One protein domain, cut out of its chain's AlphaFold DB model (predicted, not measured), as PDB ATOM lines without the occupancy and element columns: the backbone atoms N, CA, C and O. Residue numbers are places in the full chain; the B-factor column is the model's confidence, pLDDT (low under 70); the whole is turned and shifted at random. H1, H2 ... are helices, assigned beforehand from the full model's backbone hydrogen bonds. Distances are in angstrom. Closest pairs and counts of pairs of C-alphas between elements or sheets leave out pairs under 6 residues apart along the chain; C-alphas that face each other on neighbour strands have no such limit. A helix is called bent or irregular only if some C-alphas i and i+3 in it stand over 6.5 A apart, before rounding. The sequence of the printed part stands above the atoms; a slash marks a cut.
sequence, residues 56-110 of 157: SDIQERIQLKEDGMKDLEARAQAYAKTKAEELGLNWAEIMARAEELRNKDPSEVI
ATOM      1  N   SER A  56     -10.533  51.957 -46.092       93.75
ATOM      2  CA  SER A  56     -11.288  52.085 -44.835       93.75
ATOM      3  C   SER A  56     -12.719  52.561 -45.065       93.75
ATOM      4  O   SER A  56     -13.647  51.957 -44.541       93.75
ATOM      5  N   ASP A  57     -12.910  53.575 -45.910       91.94
ATOM      6  CA  ASP A  57     -14.223  54.167 -46.181       91.94
ATOM      7  C   ASP A  57     -15.122  53.183 -46.943       91.94
ATOM      8  O   ASP A  57     -16.343  53.169 -46.788       91.94
ATOM      9  N   ILE A  58     -14.525  52.340 -47.793       91.44
ATOM     10  CA  ILE A  58     -15.239  51.264 -48.490       91.44
ATOM     11  C   ILE A  58     -15.674  50.192 -47.489       91.44
ATOM     12  O   ILE A  58     -16.831  49.777 -47.525       91.44
ATOM     13  N   GLN A  59     -14.775  49.771 -46.595       94.75
ATOM     14  CA  GLN A  59     -15.079  48.783 -45.557       94.75
ATOM     15  C   GLN A  59     -16.165  49.282 -44.604       94.75
ATOM     16  O   GLN A  59     -17.126  48.566 -44.351       94.75
ATOM     17  N   GLU A  60     -16.080  50.533 -44.155       91.12
ATOM     18  CA  GLU A  60     -17.095  51.150 -43.302       91.12
ATOM     19  C   GLU A  60     -18.465  51.184 -43.993       91.12
ATOM     20  O   GLU A  60     -19.477  50.817 -43.402       91.12
ATOM     21  N   ARG A  61     -18.517  51.531 -45.284       91.75
ATOM     22  CA  ARG A  61     -19.771  51.490 -46.059       91.75
ATOM     23  C   ARG A  61     -20.340  50.081 -46.205       91.75
ATOM     24  O   ARG A  61     -21.559  49.940 -46.261       91.75
ATOM     25  N   ILE A  62     -19.491  49.062 -46.337       93.25
ATOM     26  CA  ILE A  62     -19.928  47.659 -46.378       93.25
ATOM     27  C   ILE A  62     -20.506  47.273 -45.017       93.25
ATOM     28  O   ILE A  62     -21.643  46.816 -44.963       93.25
ATOM     29  N   GLN A  63     -19.785  47.563 -43.935       92.38
ATOM     30  CA  GLN A  63     -20.219  47.290 -42.569       92.38
ATOM     31  C   GLN A  63     -21.562  47.963 -42.253       92.38
ATOM     32  O   GLN A  63     -22.491  47.304 -41.801       92.38
ATOM     33  N   LEU A  64     -21.718  49.248 -42.583       91.06
ATOM     34  CA  LEU A  64     -22.974  49.981 -42.391       91.06
ATOM     35  C   LEU A  64     -24.144  49.352 -43.158       91.06
ATOM     36  O   LEU A  64     -25.265  49.313 -42.652       91.06
ATOM     37  N   LYS A  65     -23.903  48.853 -44.378       91.19
ATOM     38  CA  LYS A  65     -24.925  48.121 -45.141       91.19
ATOM     39  C   LYS A  65     -25.287  46.806 -44.464       91.19
ATOM     40  O   LYS A  65     -26.469  46.499 -44.371       91.19
ATOM     41  N   GLU A  66     -24.301  46.042 -44.008       90.62
ATOM     42  CA  GLU A  66     -24.534  44.781 -43.302       90.62
ATOM     43  C   GLU A  66     -25.306  44.994 -42.000       90.62
ATOM     44  O   GLU A  66     -26.268  44.275 -41.733       90.62
ATOM     45  N   ASP A  67     -24.944  46.005 -41.215       90.19
ATOM     46  CA  ASP A  67     -25.619  46.322 -39.959       90.19
ATOM     47  C   ASP A  67     -27.051  46.815 -40.202       90.19
ATOM     48  O   ASP A  67     -27.979  46.374 -39.522       90.19
ATOM     49  N   GLY A  68     -27.262  47.634 -41.238       92.81
ATOM     50  CA  GLY A  68     -28.602  48.024 -41.681       92.81
ATOM     51  C   GLY A  68     -29.452  46.835 -42.146       92.81
ATOM     52  O   GLY A  68     -30.644  46.777 -41.845       92.81
ATOM     53  N   MET A  69     -28.852  45.858 -42.833       93.81
ATOM     54  CA  MET A  69     -29.541  44.630 -43.248       93.81
ATOM     55  C   MET A  69     -29.913  43.743 -42.055       93.81
ATOM     56  O   MET A  69     -31.022  43.217 -42.032       93.81
ATOM     57  N   LYS A  70     -29.038  43.616 -41.049       93.81
ATOM     58  CA  LYS A  70     -29.331  42.866 -39.814       93.81
ATOM     59  C   LYS A  70     -30.474  43.499 -39.020       93.81
ATOM     60  O   LYS A  70     -31.366  42.790 -38.562       93.81
ATOM     61  N   ASP A  71     -30.475  44.824 -38.877       93.94
ATOM     62  CA  ASP A  71     -31.568  45.556 -38.220       93.94
ATOM     63  C   ASP A  71     -32.889  45.403 -38.996       93.94
ATOM     64  O   ASP A  71     -33.939  45.130 -38.409       93.94
ATOM     65  N   LEU A  72     -32.841  45.487 -40.331       94.88
ATOM     66  CA  LEU A  72     -34.007  45.247 -41.182       94.88
ATOM     67  C   LEU A  72     -34.554  43.823 -41.020       94.88
ATOM     68  O   LEU A  72     -35.766  43.650 -40.890       94.88
ATOM     69  N   GLU A  73     -33.681  42.815 -41.003       94.38
ATOM     70  CA  GLU A  73     -34.065  41.419 -40.802       94.38
ATOM     71  C   GLU A  73     -34.715  41.212 -39.431       94.38
ATOM     72  O   GLU A  73     -35.793  40.622 -39.345       94.38
ATOM     73  N   ALA A  74     -34.126  41.761 -38.366       95.19
ATOM     74  CA  ALA A  74     -34.681  41.671 -37.019       95.19
ATOM     75  C   ALA A  74     -36.087  42.291 -36.938       95.19
ATOM     76  O   ALA A  74     -37.007  41.692 -36.376       95.19
ATOM     77  N   ARG A  75     -36.286  43.464 -37.553       96.44
ATOM     78  CA  ARG A  75     -37.603  44.118 -37.631       96.44
ATOM     79  C   ARG A  75     -38.600  43.298 -38.442       96.44
ATOM     80  O   ARG A  75     -39.750  43.166 -38.029       96.44
ATOM     81  N   ALA A  76     -38.170  42.735 -39.570       95.56
ATOM     82  CA  ALA A  76     -39.011  41.896 -40.413       95.56
ATOM     83  C   ALA A  76     -39.451  40.617 -39.682       95.56
ATOM     84  O   ALA A  76     -40.629  40.268 -39.726       95.56
ATOM     85  N   GLN A  77     -38.541  39.955 -38.957       93.69
ATOM     86  CA  GLN A  77     -38.860  38.781 -38.141       93.69
ATOM     87  C   GLN A  77     -39.816  39.124 -36.996       93.69
ATOM     88  O   GLN A  77     -40.789  38.406 -36.778       93.69
ATOM     89  N   ALA A  78     -39.582  40.237 -36.290       96.06
ATOM     90  CA  ALA A  78     -40.476  40.698 -35.229       96.06
ATOM     91  C   ALA A  78     -41.892  40.962 -35.762       96.06
ATOM     92  O   ALA A  78     -42.860  40.463 -35.191       96.06
ATOM     93  N   TYR A  79     -42.006  41.662 -36.894       96.50
ATOM     94  CA  TYR A  79     -43.281  41.907 -37.567       96.50
ATOM     95  C   TYR A  79     -43.970  40.607 -38.012       96.50
ATOM     96  O   TYR A  79     -45.168  40.424 -37.796       96.50
ATOM     97  N   ALA A  80     -43.222  39.684 -38.619       95.69
ATOM     98  CA  ALA A  80     -43.759  38.402 -39.064       95.69
ATOM     99  C   ALA A  80     -44.261  37.559 -37.884       95.69
ATOM    100  O   ALA A  80     -45.327  36.953 -37.974       95.69
ATOM    101  N   LYS A  81     -43.542  37.581 -36.756       94.75
ATOM    102  CA  LYS A  81     -43.946  36.901 -35.527       94.75
ATOM    103  C   LYS A  81     -45.243  37.478 -34.964       94.75
ATOM    104  O   LYS A  81     -46.181  36.719 -34.738       94.75
ATOM    105  N   THR A  82     -45.334  38.802 -34.810       96.56
ATOM    106  CA  THR A  82     -46.574  39.444 -34.339       96.56
ATOM    107  C   THR A  82     -47.743  39.144 -35.275       96.56
ATOM    108  O   THR A  82     -48.850  38.869 -34.826       96.56
ATOM    109  N   LYS A  83     -47.492  39.115 -36.590       97.25
ATOM    110  CA  LYS A  83     -48.519  38.800 -37.584       97.25
ATOM    111  C   LYS A  83     -48.983  37.345 -37.515       97.25
ATOM    112  O   LYS A  83     -50.168  37.081 -37.692       97.25
ATOM    113  N   ALA A  84     -48.074  36.404 -37.261       94.69
ATOM    114  CA  ALA A  84     -48.419  35.000 -37.073       94.69
ATOM    115  C   ALA A  84     -49.306  34.808 -35.834       94.69
ATOM    116  O   ALA A  84     -50.326  34.129 -35.923       94.69
ATOM    117  N   GLU A  85     -48.967  35.470 -34.723       93.06
ATOM    118  CA  GLU A  85     -49.756  35.444 -33.487       93.06
ATOM    119  C   GLU A  85     -51.172  36.008 -33.702       93.06
ATOM    120  O   GLU A  85     -52.147  35.376 -33.298       93.06
ATOM    121  N   GLU A  86     -51.311  37.135 -34.414       95.25
ATOM    122  CA  GLU A  86     -52.619  37.700 -34.796       95.25
ATOM    123  C   GLU A  86     -53.478  36.731 -35.620       95.25
ATOM    124  O   GLU A  86     -54.701  36.709 -35.486       95.25
ATOM    125  N   LEU A  87     -52.849  35.938 -36.489       95.94
ATOM    126  CA  LEU A  87     -53.523  34.951 -37.337       95.94
ATOM    127  C   LEU A  87     -53.773  33.615 -36.619       95.94
ATOM    128  O   LEU A  87     -54.317  32.694 -37.228       95.94
ATOM    129  N   GLY A  88     -53.373  33.489 -35.349       94.56
ATOM    130  CA  GLY A  88     -53.462  32.239 -34.593       94.56
ATOM    131  C   GLY A  88     -52.538  31.139 -35.124       94.56
ATOM    132  O   GLY A  88     -52.793  29.959 -34.897       94.56
ATOM    133  N   LEU A  89     -51.483  31.508 -35.857       93.56
ATOM    134  CA  LEU A  89     -50.506  30.584 -36.421       93.56
ATOM    135  C   LEU A  89     -49.327  30.403 -35.462       93.56
ATOM    136  O   LEU A  89     -48.831  31.356 -34.861       93.56
ATOM    137  N   ASN A  90     -48.828  29.172 -35.357       94.69
ATOM    138  CA  ASN A  90     -47.664  28.873 -34.535       94.69
ATOM    139  C   ASN A  90     -46.369  29.277 -35.258       94.69
ATOM    140  O   ASN A  90     -45.971  28.664 -36.252       94.69
ATOM    141  N   TRP A  91     -45.677  30.287 -34.727       90.06
ATOM    142  CA  TRP A  91     -44.405  30.771 -35.270       90.06
ATOM    143  C   TRP A  91     -43.341  29.669 -35.399       90.06
ATOM    144  O   TRP A  91     -42.606  29.634 -36.385       90.06
ATOM    145  N   ALA A  92     -43.266  28.742 -34.440       92.06
ATOM    146  CA  ALA A  92     -42.267  27.672 -34.461       92.06
ATOM    147  C   ALA A  92     -42.497  26.691 -35.620       92.06
ATOM    148  O   ALA A  92     -41.543  26.264 -36.268       92.06
ATOM    149  N   GLU A  93     -43.757  26.378 -35.921       92.81
ATOM    150  CA  GLU A  93     -44.127  25.508 -37.041       92.81
ATOM    151  C   GLU A  93     -43.863  26.187 -38.388       92.81
ATOM    152  O   GLU A  93     -43.341  25.547 -39.301       92.81
ATOM    153  N   ILE A  94     -44.147  27.492 -38.498       92.94
ATOM    154  CA  ILE A  94     -43.824  28.288 -39.693       92.94
ATOM    155  C   ILE A  94     -42.320  28.249 -39.967       92.94
ATOM    156  O   ILE A  94     -41.908  27.970 -41.093       92.94
ATOM    157  N   MET A  95     -41.495  28.494 -38.946       92.19
ATOM    158  CA  MET A  95     -40.038  28.495 -39.095       92.19
ATOM    159  C   MET A  95     -39.487  27.100 -39.413       92.19
ATOM    160  O   MET A  95     -38.623  26.975 -40.278       92.19
ATOM    161  N   ALA A  96     -40.016  26.047 -38.783       93.38
ATOM    162  CA  ALA A  96     -39.633  24.670 -39.091       93.38
ATOM    163  C   ALA A  96     -39.967  24.298 -40.544       93.38
ATOM    164  O   ALA A  96     -39.141  23.717 -41.250       93.38
ATOM    165  N   ARG A  97     -41.153  24.691 -41.021       92.50
ATOM    166  CA  ARG A  97     -41.567  24.496 -42.415       92.50
ATOM    167  C   ARG A  97     -40.705  25.299 -43.385       92.50
ATOM    168  O   ARG A  97     -40.349  24.783 -44.439       92.50
ATOM    169  N   ALA A  98     -40.367  26.542 -43.050       90.38
ATOM    170  CA  ALA A  98     -39.501  27.380 -43.874       90.38
ATOM    171  C   ALA A  98     -38.100  26.765 -44.033       90.38
ATOM    172  O   ALA A  98     -37.579  26.718 -45.146       90.38
ATOM    173  N   GLU A  99     -37.523  26.234 -42.953       92.25
ATOM    174  CA  GLU A  99     -36.224  25.554 -42.989       92.25
ATOM    175  C   GLU A  99     -36.279  24.249 -43.797       92.25
ATOM    176  O   GLU A  99     -35.385  23.965 -44.594       92.25
ATOM    177  N   GLU A 100     -37.360  23.474 -43.672       92.12
ATOM    178  CA  GLU A 100     -37.577  22.289 -44.507       92.12
ATOM    179  C   GLU A 100     -37.597  22.653 -46.002       92.12
ATOM    180  O   GLU A 100     -36.950  21.992 -46.812       92.12
ATOM    181  N   LEU A 101     -38.319  23.716 -46.373       88.88
ATOM    182  CA  LEU A 101     -38.413  24.175 -47.762       88.88
ATOM    183  C   LEU A 101     -37.088  24.734 -48.284       88.88
ATOM    184  O   LEU A 101     -36.771  24.529 -49.451       88.88
ATOM    185  N   ARG A 102     -36.301  25.402 -47.436       89.38
ATOM    186  CA  ARG A 102     -34.983  25.936 -47.799       89.38
ATOM    187  C   ARG A 102     -33.984  24.839 -48.175       89.38
ATOM    188  O   ARG A 102     -33.118  25.075 -49.010       89.38
ATOM    189  N   ASN A 103     -34.112  23.664 -47.564       89.31
ATOM    190  CA  ASN A 103     -33.259  22.509 -47.840       89.31
ATOM    191  C   ASN A 103     -33.718  21.682 -49.055       89.31
ATOM    192  O   ASN A 103     -32.989  20.790 -49.487       89.31
ATOM    193  N   LYS A 104     -34.904  21.957 -49.614       90.50
ATOM    194  CA  LYS A 104     -35.409  21.298 -50.828       90.50
ATOM    195  C   LYS A 104     -34.981  22.046 -52.085       90.50
ATOM    196  O   LYS A 104     -34.807  23.264 -52.072       90.50
ATOM    197  N   ASP A 105     -34.852  21.311 -53.187       86.12
ATOM    198  CA  ASP A 105     -34.574  21.921 -54.482       86.12
ATOM    199  C   ASP A 105     -35.768  22.806 -54.905       86.12
ATOM    200  O   ASP A 105     -36.920  22.352 -54.866       86.12
ATOM    201  N   PRO A 106     -35.540  24.065 -55.326       81.19
ATOM    202  CA  PRO A 106     -36.613  24.955 -55.760       81.19
ATOM    203  C   PRO A 106     -37.497  24.373 -56.871       81.19
ATOM    204  O   PRO A 106     -38.673  24.721 -56.948       81.19
ATOM    205  N   SER A 107     -36.963  23.485 -57.716       77.44
ATOM    206  CA  SER A 107     -37.708  22.827 -58.798       77.44
ATOM    207  C   SER A 107     -38.719  21.778 -58.321       77.44
ATOM    208  O   SER A 107     -39.649  21.460 -59.064       77.44
ATOM    209  N   GLU A 108     -38.577  21.274 -57.093       77.56
ATOM    210  CA  GLU A 108     -39.529  20.349 -56.467       77.56
ATOM    211  C   GLU A 108     -40.654  21.089 -55.731       77.56
ATOM    212  O   GLU A 108     -41.782  20.603 -55.651       77.56
ATOM    213  N   VAL A 109     -40.348  22.266 -55.175       76.31
ATOM    214  CA  VAL A 109     -41.279  23.054 -54.349       76.31
ATOM    215  C   VAL A 109     -42.121  23.999 -55.194       76.31
ATOM    216  O   VAL A 109     -43.315  24.174 -54.944       76.31
ATOM    217  N   ILE A 110     -41.501  24.638 -56.183       76.50
ATOM    218  CA  ILE A 110     -42.199  25.521 -57.103       76.50
ATOM    219  C   ILE A 110     -42.801  24.607 -58.162       76.50
ATOM    220  O   ILE A 110     -42.037  23.997 -58.913       76.50
TER     221      ILE A 110
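AT A GLANCE: This is residues 56 to 110 of the 157 residues of an uncharacterized protein of Volvox carteri f. nagariensis (UniProt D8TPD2). One long helix, H1, and a much shorter one, H2, meet near their ends to make an uneven V, with the turn between them at residues 87 to 90, and the tiny helix H3 is at the far end of the shorter arm. Most of the long arm, residues 56 to 79 of H1, sticks out free, and no helix packs along its length. The printed part has 55 residues with three named helices, in the order H1, H2, H3, and no named strand; the class is all helix. The whole is extended, with a radius of gyration of the C-alphas of 16.1 A, and its flat outline spans 45 by 32 by 15 A.

IN THESE COORDINATES: The printed part begins with H1, residues 56 to 86, which measures 44.9 A from its first C-alpha at (-11.288, 52.085, -44.835) to its last at (-52.619, 37.700, -34.796). H2, residues 91 to 102, begins with C-alpha 91 at (-44.405, 30.771, -35.270) and is 16.4 A long from first to last C-alpha. H3 is residues 106 to 109 and ends with C-alpha 109 at (-41.279, 23.054, -54.349). No helix is bent or irregular.

HOW THE PARTS SIT: H1 and H2 only just touch, with 3 pairs of C-alphas within 8 A, and they touch only at the corner by their link. The closest C-alphas of the two are those of Ala 84 and Trp 91, 6.1 A apart. H1 touches H2 with residues 81 to 85 alone, and H2 touches H1 with residue 91 alone. Their lines stand at a steep tilt of 55 degrees, and they run opposite ways. H2 and H3 are close but not clearly touching; their closest C-alphas, those of Leu 101 and Val 109, are 7.3 A apart. H1 and H3 are apart. In H1 and H2 every O i to N i+4 pair is within hydrogen-bond range; H3, with four residues, is too short for such a pair, and its one O i to N i+3 pair is within range.

THE WHOLE: The two C-alphas farthest apart are those of Ser 56 and Gly 88, at 47.7 A, and the first and last printed C-alphas, those of Ser 56 and Ile 110, are 42.6 A apart. The printed part has no cut. The links from H1 to H2, of 4 residues, and from H2 to H3, of 3 residues, are both tight. Residues 102 to 108, of which 106 to 108 belong to H3, stand free. The mean pLDDT of the printed part is 91.6, and no printed residue is under 70; the mean of H3 is 78.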